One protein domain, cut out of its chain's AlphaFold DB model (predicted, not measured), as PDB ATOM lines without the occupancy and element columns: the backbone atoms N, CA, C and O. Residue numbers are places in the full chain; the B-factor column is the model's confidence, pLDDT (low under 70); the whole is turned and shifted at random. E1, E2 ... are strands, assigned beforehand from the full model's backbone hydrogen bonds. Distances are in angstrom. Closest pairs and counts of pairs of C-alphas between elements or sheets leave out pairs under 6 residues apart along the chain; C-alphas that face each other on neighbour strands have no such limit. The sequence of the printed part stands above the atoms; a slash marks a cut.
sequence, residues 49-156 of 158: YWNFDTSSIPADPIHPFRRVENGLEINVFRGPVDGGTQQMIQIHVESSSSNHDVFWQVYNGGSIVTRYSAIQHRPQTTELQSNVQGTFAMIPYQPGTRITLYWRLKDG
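What this domain is: This is residues 49 to 156 of the 158 residues of an uncharacterized protein of Colletotrichum spinosum (UniProt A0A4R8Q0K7). The domain is a sandwich of two strongly twisted four-stranded sheets face to face, with their strands running at 22 degrees to each other. A long loop, residues 109 to 127, runs past the side of the sandwich where the edge strands E6 and E7 lie. The printed part has 108 residues with eight named strands, E1 to E8 in chain order, and no named helix; the class is all strand. One sheet has the order E2, E3, E4, E7 and the other E1, E8, E5, E6, both antiparallel throughout. The whole is compact, with a radius of gyration of the C-alphas of 13.2 A and spans of 39 by 29 by 26 A.

Where its parts are: In the first sheet, E2 is residues 65 to 69, E3 is residues 72 to 80, 25.1 A long, E4 is residues 87 to 95, 26.2 A long, and E7 is residues 135 to 140, 17.3 A long. In the second, E1 is residues 49 to 53, starting at C-alpha 49 (23.411, 17.239, 3.288). E8, the longest strand, is residues 146 to 155, 30.0 A long, ending at C-alpha 155 (21.477, 30.850, -9.003). E5 is residues 100 to 108, 26.4 A long, and E6 is residues 128 to 130.

How they stand to each other: E2, E3 and E4 form a meander, each strand the antiparallel neighbour of the one before. In the hairpin E2 and E3, N 67 and O 74 are 2.8 A apart, within hydrogen-bond range. In the hairpin E3 and E4, N 75 and O 92 are 2.8 A apart. E7 is antiparallel to E4 at 159 degrees, with N 91 and O 137 2.9 A apart. In the other sheet, E8 is antiparallel to E5 at 162 degrees, with N 105 and O 150 2.9 A apart. E1 and E8 have N 50 and O 149 2.8 A apart, and the hairpin E5 and E6 has N 104 and O 128 2.8 A apart. Between the sheets there are 48 pairs of C-alphas within 10 A, and the facing parts are 9.4 A centre to centre. The closest C-alphas of E4 and E6 are those of Glu 94 and Ser 130, 5.7 A. E5 and E7 are near each other, while E2 and E8 are apart.

The domain as a whole: The two C-alphas farthest apart, those of Thr 85 and Asp 155, are 40.0 A apart. The printed part has no cut. The links E1 to E2 and E5 to E6 are long, with 11 and 19 residues. The mean pLDDT of the printed part is 83.6; residue 83, residue 110, residues 114 to 125 and residue 156 are under 70.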
ATOM      1  N   TYR A  49      23.438  18.693   3.379       90.75
ATOM      2  CA  TYR A  49      23.411  17.239   3.288       90.75
ATOM      3  C   TYR A  49      22.258  16.625   4.084       90.75
ATOM      4  O   TYR A  49      21.774  17.190   5.063       90.75
ATOM      5  N   TRP A  50      21.867  15.413   3.701       92.12
ATOM      6  CA  TRP A  50      20.899  14.598   4.417       92.12
ATOM      7  C   TRP A  50      21.355  13.146   4.423       92.12
ATOM      8  O   TRP A  50      21.647  12.564   3.381       92.12
ATOM      9  N   ASN A  51      21.422  12.570   5.617       91.25
ATOM     10  CA  ASN A  51      21.736  11.171   5.827       91.25
ATOM     11  C   ASN A  51      20.477  10.392   6.223       91.25
ATOM     12  O   ASN A  51      19.712  10.857   7.072       91.25
ATOM     13  N   PHE A  52      20.281   9.214   5.638       91.69
ATOM     14  CA  PHE A  52      19.192   8.314   6.005       91.69
ATOM     15  C   PHE A  52      19.610   6.843   5.910       91.69
ATOM     16  O   PHE A  52      20.490   6.464   5.132       91.69
ATOM     17  N   ASP A  53      18.956   6.012   6.720       92.69
ATOM     18  CA  ASP A  53      19.029   4.555   6.619       92.69
ATOM     19  C   ASP A  53      18.004   4.081   5.587       92.69
ATOM     20  O   ASP A  53      16.830   4.458   5.647       92.69
ATOM     21  N   THR A  54      18.418   3.244   4.642       92.31
ATOM     22  CA  THR A  54      17.532   2.696   3.604       92.31
ATOM     23  C   THR A  54      16.334   1.928   4.170       92.31
ATOM     24  O   THR A  54      15.296   1.861   3.517       92.31
ATOM     25  N   SER A  55      16.438   1.373   5.379       93.19
ATOM     26  CA  SER A  55      15.350   0.660   6.066       93.19
ATOM     27  C   SER A  55      14.240   1.595   6.535       93.19
ATOM     28  O   SER A  55      13.116   1.147   6.736       93.19
ATOM     29  N   SER A  56      14.552   2.883   6.717       94.12
ATOM     30  CA  SER A  56      13.581   3.910   7.120       94.12
ATOM     31  C   SER A  56      12.747   4.451   5.954       94.12
ATOM     32  O   SER A  56      11.781   5.175   6.177       94.12
ATOM     33  N   ILE A  57      13.103   4.099   4.716       94.75
ATOM     34  CA  ILE A  57      12.436   4.592   3.513       94.75
ATOM     35  C   ILE A  57      11.195   3.736   3.208       94.75
ATOM     36  O   ILE A  57      11.305   2.506   3.129       94.75
ATOM     37  N   PRO A  58      10.015   4.356   3.002       93.56
ATOM     38  CA  PRO A  58       8.779   3.635   2.725       93.56
ATOM     39  C   PRO A  58       8.825   2.939   1.364       93.56
ATOM     40  O   PRO A  58       9.434   3.430   0.417       93.56
ATOM     41  N   ALA A  59       8.131   1.806   1.250       90.12
ATOM     42  CA  ALA A  59       7.961   1.076  -0.008       90.12
ATOM     43  C   ALA A  59       6.706   1.501  -0.773       90.12
ATOM     44  O   ALA A  59       5.943   0.651  -1.229       90.12
ATOM     45  N   ASP A  60       6.460   2.806  -0.835       84.00
ATOM     46  CA  ASP A  60       5.251   3.367  -1.421       84.00
ATOM     47  C   ASP A  60       5.609   4.586  -2.288       84.00
ATOM     48  O   ASP A  60       6.073   5.593  -1.747       84.00
ATOM     49  N   PRO A  61       5.426   4.516  -3.620       79.88
ATOM     50  CA  PRO A  61       5.665   5.655  -4.501       79.88
ATOM     51  C   PRO A  61       4.621   6.771  -4.344       79.88
ATOM     52  O   PRO A  61       4.893   7.898  -4.744       79.88
ATOM     53  N   ILE A  62       3.438   6.483  -3.789       87.44
ATOM     54  CA  ILE A  62       2.362   7.468  -3.582       87.44
ATOM     55  C   ILE A  62       2.637   8.301  -2.326       87.44
ATOM     56  O   ILE A  62       2.317   9.488  -2.281       87.44
ATOM     57  N   HIS A  63       3.283   7.698  -1.328       89.62
ATOM     58  CA  HIS A  63       3.648   8.347  -0.072       89.62
ATOM     59  C   HIS A  63       5.162   8.253   0.163       89.62
ATOM     60  O   HIS A  63       5.609   7.566   1.090       89.62
ATOM     61  N   PRO A  64       5.974   8.925  -0.677       94.19
ATOM     62  CA  PRO A  64       7.411   8.941  -0.485       94.19
ATOM     63  C   PRO A  64       7.763   9.644   0.828       94.19
ATOM     64  O   PRO A  64       7.017  10.475   1.354       94.19
ATOM     65  N   PHE A  65       8.961   9.369   1.334       94.88
ATOM     66  CA  PHE A  65       9.568  10.269   2.298       94.88
ATOM     67  C   PHE A  65       9.875  11.589   1.589       94.88
ATOM     68  O   PHE A  65      10.698  11.628   0.673       94.88
ATOM     69  N   ARG A  66       9.225  12.664   2.030       94.56
ATOM     70  CA  ARG A  66       9.370  14.002   1.460       94.56
ATOM     71  C   ARG A  66      10.189  14.894   2.384       94.56
ATOM     72  O   ARG A  66       9.887  15.011   3.572       94.56
ATOM     73  N   ARG A  67      11.196  15.567   1.829       93.50
ATOM     74  CA  ARG A  67      12.000  16.589   2.508       93.50
ATOM     75  C   ARG A  67      12.011  17.863   1.675       93.50
ATOM     76  O   ARG A  67      12.368  17.824   0.506       93.50
ATOM     77  N   VAL A  68      11.664  18.986   2.295       92.50
ATOM     78  CA  VAL A  68      11.699  20.313   1.665       92.50
ATOM     79  C   VAL A  68      12.677  21.181   2.437       92.50
ATOM     80  O   VAL A  68      12.572  21.289   3.659       92.50
ATOM     81  N   GLU A  69      13.639  21.780   1.742       88.25
ATOM     82  CA  GLU A  69      14.701  22.564   2.371       88.25
ATOM     83  C   GLU A  69      15.237  23.633   1.415       88.25
ATOM     84  O   GLU A  69      15.655  23.317   0.311       88.25
ATOM     85  N   ASN A  70      15.249  24.902   1.836       83.00
ATOM     86  CA  ASN A  70      15.899  26.017   1.128       83.00
ATOM     87  C   ASN A  70      15.576  26.150  -0.378       83.00
ATOM     88  O   ASN A  70      16.426  26.574  -1.146       83.00
ATOM     89  N   GLY A  71      14.359  25.824  -0.817       84.19
ATOM     90  CA  GLY A  71      13.990  25.896  -2.237       84.19
ATOM     91  C   GLY A  71      14.303  24.627  -3.040       84.19
ATOM     92  O   GLY A  71      14.318  24.645  -4.267       84.19
ATOM     93  N   LEU A  72      14.552  23.524  -2.339       90.81
ATOM     94  CA  LEU A  72      14.693  22.180  -2.872       90.81
ATOM     95  C   LEU A  72      13.601  21.277  -2.299       90.81
ATOM     96  O   LEU A  72      13.292  21.342  -1.106       90.81
ATOM     97  N   GLU A  73      13.091  20.376  -3.128       94.50
ATOM     98  CA  GLU A  73      12.284  19.242  -2.704       94.50
ATOM     99  C   GLU A  73      12.984  17.921  -3.057       94.50
ATOM    100  O   GLU A  73      13.452  17.709  -4.176       94.50
ATOM    101  N   ILE A  74      13.082  17.028  -2.072       94.88
ATOM    102  CA  ILE A  74      13.642  15.684  -2.204       94.88
ATOM    103  C   ILE A  74      12.553  14.682  -1.837       94.88
ATOM    104  O   ILE A  74      12.058  14.672  -0.709       94.88
ATOM    105  N   ASN A  75      12.236  13.793  -2.769       94.88
ATOM    106  CA  ASN A  75      11.315  12.684  -2.569       94.88
ATOM    107  C   ASN A  75      12.084  11.363  -2.654       94.88
ATOM    108  O   ASN A  75      12.822  11.125  -3.610       94.88
ATOM    109  N   VAL A  76      11.928  10.500  -1.649       95.38
ATOM    110  CA  VAL A  76      12.621   9.208  -1.570       95.38
ATOM    111  C   VAL A  76      11.636   8.095  -1.255       95.38
ATOM    112  O   VAL A  76      10.918   8.154  -0.259       95.38
ATOM    113  N   PHE A  77      11.636   7.043  -2.063       94.81
ATOM    114  CA  PHE A  77      10.845   5.841  -1.806       94.81
ATOM    115  C   PHE A  77      11.596   4.585  -2.242       94.81
ATOM    116  O   PHE A  77      12.581   4.639  -2.979       94.81
ATOM    117  N   ARG A  78      11.137   3.431  -1.768       93.62
ATOM    118  CA  ARG A  78      11.624   2.117  -2.172       93.62
ATOM    119  C   ARG A  78      10.639   1.497  -3.155       93.62
ATOM    120  O   ARG A  78       9.447   1.435  -2.880       93.62
ATOM    121  N   GLY A  79      11.134   0.986  -4.272       89.75
ATOM    122  CA  GLY A  79      10.293   0.268  -5.224       89.75
ATOM    123  C   GLY A  79      11.095  -0.484  -6.280       89.75
ATOM    124  O   GLY A  79      12.289  -0.218  -6.451       89.75
ATOM    125  N   PRO A  80      10.460  -1.428  -6.992       86.94
ATOM    126  CA  PRO A  80      11.078  -2.104  -8.122       86.94
ATOM    127  C   PRO A  80      11.255  -1.160  -9.319       86.94
ATOM    128  O   PRO A  80      10.565  -0.147  -9.435       86.94
ATOM    129  N   VAL A  81      12.155  -1.524 -10.233       79.31
ATOM    130  CA  VAL A  81      12.320  -0.871 -11.544       79.31
ATOM    131  C   VAL A  81      11.709  -1.765 -12.616       79.31
ATOM    132  O   VAL A  81      11.965  -2.968 -12.613       79.31
ATOM    133  N   ASP A  82      10.891  -1.189 -13.501       73.19
ATOM    134  CA  ASP A  82      10.303  -1.842 -14.684       73.19
ATOM    135  C   ASP A  82       9.644  -3.213 -14.415       73.19
ATOM    136  O   ASP A  82       9.728  -4.137 -15.221       73.19
ATOM    137  N   GLY A  83       8.998  -3.376 -13.252       68.62
ATOM    138  CA  GLY A  83       8.339  -4.634 -12.866       68.62
ATOM    139  C   GLY A  83       9.291  -5.769 -12.463       68.62
ATOM    140  O   GLY A  83       8.848  -6.901 -12.270       68.62
ATOM    141  N   GLY A  84      10.589  -5.489 -12.314       78.06
ATOM    142  CA  GLY A  84      11.574  -6.431 -11.791       78.06
ATOM    143  C   GLY A  84      11.413  -6.720 -10.293       78.06
ATOM    144  O   GLY A  84      10.653  -6.074  -9.576       78.06
ATOM    145  N   THR A  85      12.173  -7.694  -9.789       83.69
ATOM    146  CA  THR A  85      12.160  -8.074  -8.361       83.69
ATOM    147  C   THR A  85      13.152  -7.276  -7.516       83.69
ATOM    148  O   THR A  85      12.981  -7.166  -6.299       83.69
ATOM    149  N   GLN A  86      14.185  -6.703  -8.142       85.56
ATOM    150  CA  GLN A  86      15.195  -5.909  -7.455       85.56
ATOM    151  C   GLN A  86      14.575  -4.615  -6.927       85.56
ATOM    152  O   GLN A  86      14.174  -3.739  -7.691       85.56
ATOM    153  N   GLN A  87      14.542  -4.483  -5.603       88.62
ATOM    154  CA  GLN A  87      14.137  -3.248  -4.946       88.62
ATOM    155  C   GLN A  87      15.242  -2.199  -5.083       88.62
ATOM    156  O   GLN A  87      16.427  -2.492  -4.886       88.62
ATOM    157  N   MET A  88      14.840  -0.970  -5.377       89.12
ATOM    158  CA  MET A  88      15.715   0.189  -5.472       89.12
ATOM    159  C   MET A  88      15.211   1.277  -4.530       89.12
ATOM    160  O   MET A  88      14.008   1.444  -4.345       89.12
ATOM    161  N   ILE A  89      16.133   2.034  -3.951       92.25
ATOM    162  CA  ILE A  89      15.858   3.360  -3.412       92.25
ATOM    163  C   ILE A  89      15.812   4.317  -4.596       92.25
ATOM    164  O   ILE A  89      16.818   4.500  -5.286       92.25
ATOM    165  N   GLN A  90      14.645   4.893  -4.836       91.75
ATOM    166  CA  GLN A  90      14.404   5.898  -5.855       91.75
ATOM    167  C   GLN A  90      14.431   7.268  -5.192       91.75
ATOM    168  O   GLN A  90      13.748   7.495  -4.194       91.75
ATOM    169  N   ILE A  91      15.261   8.156  -5.725       92.50
ATOM    170  CA  ILE A  91      15.497   9.499  -5.203       92.50
ATOM    171  C   ILE A  91      15.153  10.469  -6.317       92.50
ATOM    172  O   ILE A  91      15.763  10.411  -7.384       92.50
ATOM    173  N   HIS A  92      14.195  11.343  -6.057       92.31
ATOM    174  CA  HIS A  92      13.839  12.461  -6.910       92.31
ATOM    175  C   HIS A  92      14.230  13.755  -6.208       92.31
ATOM    176  O   HIS A  92      13.928  13.940  -5.031       92.31
ATOM    177  N   VAL A  93      14.922  14.629  -6.923       91.81
ATOM    178  CA  VAL A  93      15.378  15.925  -6.423       91.81
ATOM    179  C   VAL A  93      14.907  16.970  -7.410       91.81
ATOM    180  O   VAL A  93      15.241  16.857  -8.585       91.81
ATOM    181  N   GLU A  94      14.195  17.995  -6.961       91.75
ATOM    182  CA  GLU A  94      13.708  19.084  -7.811       91.75
ATOM    183  C   GLU A  94      13.890  20.442  -7.139       91.75
ATOM    184  O   GLU A  94      13.750  20.587  -5.924       91.75
ATOM    185  N   SER A  95      14.219  21.450  -7.944       90.12
ATOM    186  CA  SER A  95      14.214  22.834  -7.474       90.12
ATOM    187  C   SER A  95      12.774  23.321  -7.363       90.12
ATOM    188  O   SER A  95      11.974  23.114  -8.273       90.12
ATOM    189  N   SER A  96      12.440  24.031  -6.290       87.25
ATOM    190  CA  SER A  96      11.118  24.638  -6.126       87.25
ATOM    191  C   SER A  96      10.960  25.949  -6.910       87.25
ATOM    192  O   SER A  96       9.937  26.621  -6.780       87.25
ATOM    193  N   SER A  97      11.987  26.379  -7.653       83.88
ATOM    194  CA  SER A  97      12.022  27.644  -8.392       83.88
ATOM    195  C   SER A  97      12.811  27.505  -9.691       83.88
ATOM    196  O   SER A  97      13.846  26.847  -9.738       83.88
ATOM    197  N   SER A  98      12.371  28.194 -10.745       81.00
ATOM    198  CA  SER A  98      13.100  28.270 -12.019       81.00
ATOM    199  C   SER A  98      14.400  29.071 -11.934       81.00
ATOM    200  O   SER A  98      15.193  29.036 -12.867       81.00
ATOM    201  N   ASN A  99      14.607  29.813 -10.845       83.31
ATOM    202  CA  ASN A  99      15.740  30.725 -10.699       83.31
ATOM    203  C   ASN A  99      16.968  30.063 -10.069       83.31
ATOM    204  O   ASN A  99      18.005  30.709  -9.957       83.31
ATOM    205  N   HIS A 100      16.861  28.804  -9.641       83.56
ATOM    206  CA  HIS A 100      17.972  28.079  -9.038       83.56
ATOM    207  C   HIS A 100      18.053  26.670  -9.606       83.56
ATOM    208  O   HIS A 100      17.052  25.951  -9.663       83.56
ATOM    209  N   ASP A 101      19.272  26.270  -9.939       89.50
ATOM    210  CA  ASP A 101      19.619  24.881 -10.179       89.50
ATOM    211  C   ASP A 101      20.136  24.250  -8.885       89.50
ATOM    212  O   ASP A 101      20.844  24.870  -8.087       89.50
ATOM    213  N   VAL A 102      19.829  22.973  -8.702       90.19
ATOM    214  CA  VAL A 102      20.350  22.145  -7.618       90.19
ATOM    215  C   VAL A 102      21.431  21.246  -8.187       90.19
ATOM    216  O   VAL A 102      21.165  20.421  -9.055       90.19
ATOM    217  N   PHE A 103      22.633  21.315  -7.633       89.69
ATOM    218  CA  PHE A 103      23.676  20.333  -7.918       89.69
ATOM    219  C   PHE A 103      23.791  19.374  -6.746       89.69
ATOM    220  O   PHE A 103      23.954  19.819  -5.611       89.69
ATOM    221  N   TRP A 104      23.707  18.072  -7.005       90.06
ATOM    222  CA  TRP A 104      23.617  17.067  -5.953       90.06
ATOM    223  C   TRP A 104      24.330  15.758  -6.286       90.06
ATOM    224  O   TRP A 104      24.586  15.420  -7.443       90.06
ATOM    225  N   GLN A 105      24.680  15.014  -5.239       89.06
ATOM    226  CA  GLN A 105      25.390  13.740  -5.320       89.06
ATOM    227  C   GLN A 105      24.935  12.777  -4.231       89.06
ATOM    228  O   GLN A 105      24.540  13.197  -3.141       89.06
ATOM    229  N   VAL A 106      25.063  11.479  -4.517       88.00
ATOM    230  CA  VAL A 106      24.704  10.413  -3.581       88.00
ATOM    231  C   VAL A 106      25.915   9.591  -3.169       88.00
ATOM    232  O   VAL A 106      26.702   9.149  -4.005       88.00
ATOM    233  N   TYR A 107      26.035   9.366  -1.865       85.12
ATOM    234  CA  TYR A 107      27.132   8.646  -1.241       85.12
ATOM    235  C   TYR A 107      26.617   7.470  -0.411       85.12
ATOM    236  O   TYR A 107      25.608   7.579   0.282       85.12
ATOM    237  N   ASN A 108      27.366   6.370  -0.423       83.06
ATOM    238  CA  ASN A 108      27.238   5.245   0.500       83.06
ATOM    239  C   ASN A 108      28.614   4.996   1.119       83.06
ATOM    240  O   ASN A 108      29.583   4.747   0.400       83.06
ATOM    241  N   GLY A 109      28.717   5.125   2.443       71.19
ATOM    242  CA  GLY A 109      29.978   4.893   3.155       71.19
ATOM    243  C   GLY A 109      31.162   5.729   2.639       71.19
ATOM    244  O   GLY A 109      32.289   5.252   2.647       71.19
ATOM    245  N   GLY A 110      30.910   6.945   2.137       67.81
ATOM    246  CA  GLY A 110      31.940   7.838   1.580       67.81
ATOM    247  C   GLY A 110      32.291   7.596   0.106       67.81
ATOM    248  O   GLY A 110      33.030   8.384  -0.475       67.81
ATOM    249  N   SER A 111      31.727   6.566  -0.528       72.00
ATOM    250  CA  SER A 111      31.858   6.332  -1.972       72.00
ATOM    251  C   SER A 111      30.646   6.872  -2.720       72.00
ATOM    252  O   SER A 111      29.516   6.705  -2.264       72.00
ATOM    253  N   ILE A 112      30.864   7.477  -3.888       75.69
ATOM    254  CA  ILE A 112      29.771   7.904  -4.768       75.69
ATOM    255  C   ILE A 112      29.088   6.655  -5.320       75.69
ATOM    256  O   ILE A 112      29.738   5.825  -5.960       75.69
ATOM    257  N   VAL A 113      27.785   6.521  -5.084       72.31
ATOM    258  CA  VAL A 113      27.004   5.386  -5.579       72.31
ATOM    259  C   VAL A 113      25.864   5.888  -6.448       72.31
ATOM    260  O   VAL A 113      25.077   6.725  -6.021       72.31
ATOM    261  N   THR A 114      25.783   5.333  -7.659       64.62
ATOM    262  CA  THR A 114      24.706   5.525  -8.643       64.62
ATOM    263  C   THR A 114      24.675   6.843  -9.419       64.62
ATOM    264  O   THR A 114      24.737   7.930  -8.855       64.62
ATOM    265  N   ARG A 115      24.398   6.715 -10.732       61.47
ATOM    266  CA  ARG A 115      23.854   7.770 -11.603       61.47
ATOM    267  C   ARG A 115      22.920   7.184 -12.675       61.47
ATOM    268  O   ARG A 115      23.392   6.498 -13.579       61.47
ATOM    269  N   TYR A 116      21.625   7.473 -12.598       56.16
ATOM    270  CA  TYR A 116      20.647   7.137 -13.641       56.16
ATOM    271  C   TYR A 116      19.671   8.309 -13.774       56.16
ATOM    272  O   TYR A 116      18.784   8.435 -12.938       56.16
ATOM    273  N   SER A 117      19.845   9.171 -14.785       49.66
ATOM    274  CA  SER A 117      18.818  10.164 -15.134       49.66
ATOM    275  C   SER A 117      17.772   9.505 -16.036       49.66
ATOM    276  O   SER A 117      18.106   8.561 -16.751       49.66
ATOM    277  N   ALA A 118      16.526   9.982 -15.967       44.09
ATOM    278  CA  ALA A 118      15.339   9.411 -16.605       44.09
ATOM    279  C   ALA A 118      15.618   8.672 -17.932       44.09
ATOM    280  O   ALA A 118      16.160   9.243 -18.873       44.09
ATOM    281  N   ILE A 119      15.220   7.394 -17.968       46.50
ATOM    282  CA  ILE A 119      15.156   6.514 -19.143       46.50
ATOM    283  C   ILE A 119      16.505   6.411 -19.901       46.50
ATOM    284  O   ILE A 119      16.807   7.134 -20.846       46.50
ATOM    285  N   GLN A 120      17.314   5.425 -19.496       44.59
ATOM    286  CA  GLN A 120      18.466   4.859 -20.231       44.59
ATOM    287  C   GLN A 120      19.804   5.620 -20.260       44.59
ATOM    288  O   GLN A 120      20.772   5.066 -20.782       44.59
ATOM    289  N   HIS A 121      19.947   6.802 -19.653       46.19
ATOM    290  CA  HIS A 121      21.223   7.529 -19.719       46.19
ATOM    291  C   HIS A 121      21.986   7.529 -18.389       46.19
ATOM    292  O   HIS A 121      21.513   8.017 -17.362       46.19
ATOM    293  N   ARG A 122      23.214   6.990 -18.424       54.78
ATOM    294  CA  ARG A 122      24.229   7.245 -17.397       54.78
ATOM    295  C   ARG A 122      24.757   8.669 -17.612       54.78
ATOM    296  O   ARG A 122      25.287   8.947 -18.686       54.78
ATOM    297  N   PRO A 123      24.629   9.568 -16.633       56.72
ATOM    298  CA  PRO A 123      25.203  10.905 -16.713       56.72
ATOM    299  C   PRO A 123      26.721  10.888 -16.924       56.72
ATOM    300  O   PRO A 123      27.408   9.979 -16.462       56.72
ATOM    301  N   GLN A 124      27.242  11.935 -17.566       55.22
ATOM    302  CA  GLN A 124      28.657  12.042 -17.943       55.22
ATOM    303  C   GLN A 124      29.614  12.357 -16.778       55.22
ATOM    304  O   GLN A 124      30.813  12.123 -16.900       55.22
ATOM    305  N   THR A 125      29.130  12.903 -15.658       67.69
ATOM    306  CA  THR A 125      29.975  13.321 -14.514       67.69
ATOM    307  C   THR A 125      29.734  12.411 -13.294       67.69
ATOM    308  O   THR A 125      29.063  11.400 -13.446       67.69
ATOM    309  N   THR A 126      30.099  12.790 -12.044       75.81
ATOM    310  CA  THR A 126      29.530  12.220 -10.770       75.81
ATOM    311  C   THR A 126      28.501  13.096  -9.994       75.81
ATOM    312  O   THR A 126      27.654  12.538  -9.305       75.81
ATOM    313  N   GLU A 127      28.431  14.411 -10.263       85.06
ATOM    314  CA  GLU A 127      27.352  15.368  -9.889       85.06
ATOM    315  C   GLU A 127      26.099  15.452 -10.812       85.06
ATOM    316  O   GLU A 127      26.199  15.605 -12.032       85.06
ATOM    317  N   LEU A 128      24.898  15.363 -10.238       86.06
ATOM    318  CA  LEU A 128      23.612  15.566 -10.921       86.06
ATOM    319  C   LEU A 128      23.187  17.036 -10.826       86.06
ATOM    320  O   LEU A 128      23.381  17.655  -9.786       86.06
ATOM    321  N   GLN A 129      22.598  17.579 -11.892       88.12
ATOM    322  CA  GLN A 129      22.015  18.922 -11.918       88.12
ATOM    323  C   GLN A 129      20.505  18.790 -12.065       88.12
ATOM    324  O   GLN A 129      20.049  18.127 -12.990       88.12
ATOM    325  N   SER A 130      19.757  19.423 -11.174       86.44
ATOM    326  CA  SER A 130      18.306  19.448 -11.167       86.44
ATOM    327  C   SER A 130      17.777  20.862 -11.300       86.44
ATOM    328  O   SER A 130      18.315  21.778 -10.688       86.44
ATOM    329  N   ASN A 131      16.686  21.020 -12.034       86.75
ATOM    330  CA  ASN A 131      15.902  22.249 -12.092       86.75
ATOM    331  C   ASN A 131      14.460  21.928 -11.652       86.75
ATOM    332  O   ASN A 131      14.230  20.949 -10.939       86.75
ATOM    333  N   VAL A 132      13.482  22.731 -12.070       85.81
ATOM    334  CA  VAL A 132      12.055  22.504 -11.771       85.81
ATOM    335  C   VAL A 132      11.468  21.227 -12.388       85.81
ATOM    336  O   VAL A 132      10.400  20.796 -11.979       85.81
ATOM    337  N   GLN A 133      12.125  20.624 -13.382       83.81
ATOM    338  CA  GLN A 133      11.719  19.333 -13.961       83.81
ATOM    339  C   GLN A 133      12.226  18.140 -13.147       83.81
ATOM    340  O   GLN A 133      11.797  17.011 -13.382       83.81
ATOM    341  N   GLY A 134      13.152  18.390 -12.224       86.44
ATOM    342  CA  GLY A 134      13.711  17.364 -11.376       86.44
ATOM    343  C   GLY A 134      14.746  16.468 -12.055       86.44
ATOM    344  O   GLY A 134      14.930  16.430 -13.272       86.44
ATOM    345  N   THR A 135      15.461  15.717 -11.227       87.38
ATOM    346  CA  THR A 135      16.372  14.655 -11.646       87.38
ATOM    347  C   THR A 135      16.282  13.493 -10.683       87.38
ATOM    348  O   THR A 135      15.910  13.641  -9.519       87.38
ATOM    349  N   PHE A 136      16.633  12.315 -11.189       86.88
ATOM    350  CA  PHE A 136      16.444  11.060 -10.483       86.88
ATOM    351  C   PHE A 136      17.769  10.333 -10.256       86.88
ATOM    352  O   PHE A 136      18.734  10.492 -11.008       86.88
ATOM    353  N   ALA A 137      17.793   9.505  -9.217       86.81
ATOM    354  CA  ALA A 137      18.805   8.485  -8.991       86.81
ATOM    355  C   ALA A 137      18.150   7.218  -8.425       86.81
ATOM    356  O   ALA A 137      17.173   7.287  -7.683       86.81
ATOM    357  N   MET A 138      18.711   6.054  -8.762       86.62
ATOM    358  CA  MET A 138      18.235   4.752  -8.284       86.62
ATOM    359  C   MET A 138      19.373   3.911  -7.712       86.62
ATOM    360  O   MET A 138      20.308   3.538  -8.423       86.62
ATOM    361  N   ILE A 139      19.295   3.576  -6.431       86.31
ATOM    362  CA  ILE A 139      20.342   2.831  -5.719       86.31
ATOM    363  C   ILE A 139      19.781   1.470  -5.325       86.31
ATOM    364  O   ILE A 139      18.666   1.427  -4.813       86.31
ATOM    365  N   PRO A 140      20.511   0.359  -5.520       87.44
ATOM    366  CA  PRO A 140      20.077  -0.937  -5.014       87.44
ATOM    367  C   PRO A 140      19.715  -0.869  -3.531       87.44
ATOM    368  O   PRO A 140      20.503  -0.402  -2.708       87.44
ATOM    369  N   TYR A 141      18.511  -1.325  -3.191       89.56
ATOM    370  CA  TYR A 141      18.090  -1.394  -1.801       89.56
ATOM    371  C   TYR A 141      18.866  -2.496  -1.079       89.56
ATOM    372  O   TYR A 141      18.806  -3.670  -1.446       89.56
ATOM    373  N   GLN A 142      19.557  -2.102  -0.018       90.19
ATOM    374  CA  GLN A 142      20.213  -2.989   0.933       90.19
ATOM    375  C   GLN A 142      19.795  -2.538   2.339       90.19
ATOM    376  O   GLN A 142      20.050  -1.378   2.667       90.19
ATOM    377  N   PRO A 143      19.134  -3.377   3.157       91.50
ATOM    378  CA  PRO A 143      18.721  -3.001   4.512       91.50
ATOM    379  C   PRO A 143      19.905  -2.546   5.378       91.50
ATOM    380  O   PRO A 143      21.007  -3.076   5.257       91.50
ATOM    381  N   GLY A 144      19.679  -1.560   6.245       88.69
ATOM    382  CA  GLY A 144      20.679  -0.991   7.161       88.69
ATOM    383  C   GLY A 144      21.786  -0.185   6.476       88.69
ATOM    384  O   GLY A 144      22.762   0.211   7.115       88.69
ATOM    385  N   THR A 145      21.674   0.029   5.163       89.69
ATOM    386  CA  THR A 145      22.657   0.804   4.407       89.69
ATOM    387  C   THR A 145      22.419   2.280   4.637       89.69
ATOM    388  O   THR A 145      21.288   2.764   4.615       89.69
ATOM    389  N   ARG A 146      23.506   3.016   4.843       90.12
ATOM    390  CA  ARG A 146      23.446   4.445   5.102       90.12
ATOM    391  C   ARG A 146      23.763   5.228   3.842       90.12
ATOM    392  O   ARG A 146      24.875   5.143   3.323       90.12
ATOM    393  N   ILE A 147      22.797   6.018   3.398       89.88
ATOM    394  CA  ILE A 147      22.929   6.893   2.239       89.88
ATOM    395  C   ILE A 147      23.076   8.334   2.714       89.88
ATOM    396  O   ILE A 147      22.386   8.766   3.638       89.88
ATOM    397  N   THR A 148      23.974   9.079   2.072       90.69
ATOM    398  CA  THR A 148      24.097  10.526   2.248       90.69
ATOM    399  C   THR A 148      23.865  11.227   0.920       90.69
ATOM    400  O   THR A 148      24.554  10.954  -0.063       90.69
ATOM    401  N   LEU A 149      22.921  12.157   0.907       91.19
ATOM    402  CA  LEU A 149      22.720  13.122  -0.163       91.19
ATOM    403  C   LEU A 149      23.457  14.404   0.194       91.19
ATOM    404  O   LEU A 149      23.284  14.903   1.301       91.19
ATOM    405  N   TYR A 150      24.250  14.932  -0.732       90.44
ATOM    406  CA  TYR A 150      24.832  16.270  -0.638       90.44
ATOM    407  C   TYR A 150      24.273  17.133  -1.757       90.44
ATOM    408  O   TYR A 150      24.105  16.636  -2.872       90.44
ATOM    409  N   TRP A 151      24.009  18.407  -1.477       91.00
ATOM    410  CA  TRP A 151      23.563  19.350  -2.497       91.00
ATOM    411  C   TRP A 151      24.031  20.780  -2.238       91.00
ATOM    412  O   TRP A 151      24.422  21.155  -1.129       91.00
ATOM    413  N   ARG A 152      23.998  21.568  -3.307       91.50
ATOM    414  CA  ARG A 152      24.152  23.023  -3.318       91.50
ATOM    415  C   ARG A 152      23.125  23.623  -4.262       91.50
ATOM    416  O   ARG A 152      22.731  22.981  -5.239       91.50
ATOM    417  N   LEU A 153      22.754  24.861  -3.985       90.19
ATOM    418  CA  LEU A 153      21.971  25.669  -4.905       90.19
ATOM    419  C   LEU A 153      22.917  26.580  -5.665       90.19
ATOM    420  O   LEU A 153      23.900  27.081  -5.121       90.19
ATOM    421  N   LYS A 154      22.625  26.783  -6.940       88.44
ATOM    422  CA  LYS A 154      23.297  27.782  -7.750       88.44
ATOM    423  C   LYS A 154      22.227  28.618  -8.416       88.44
ATOM    424  O   LYS A 154      21.341  28.066  -9.064       88.44
ATOM    425  N   ASP A 155      22.329  29.929  -8.264       82.44
ATOM    426  CA  ASP A 155      21.477  30.850  -9.003       82.44
ATOM    427  C   ASP A 155      21.638  30.564 -10.499       82.44
ATOM    428  O   ASP A 155      22.760  30.501 -11.022       82.44
ATOM    429  N   GLY A 156      20.513  30.312 -11.162       63.75
ATOM    430  CA  GLY A 156      20.450  30.164 -12.603       63.75
ATOM    431  C   GLY A 156      20.891  31.485 -13.213       63.75
ATOM    432  O   GLY A 156      20.238  32.510 -13.023       63.75
TER     433      GLY A 156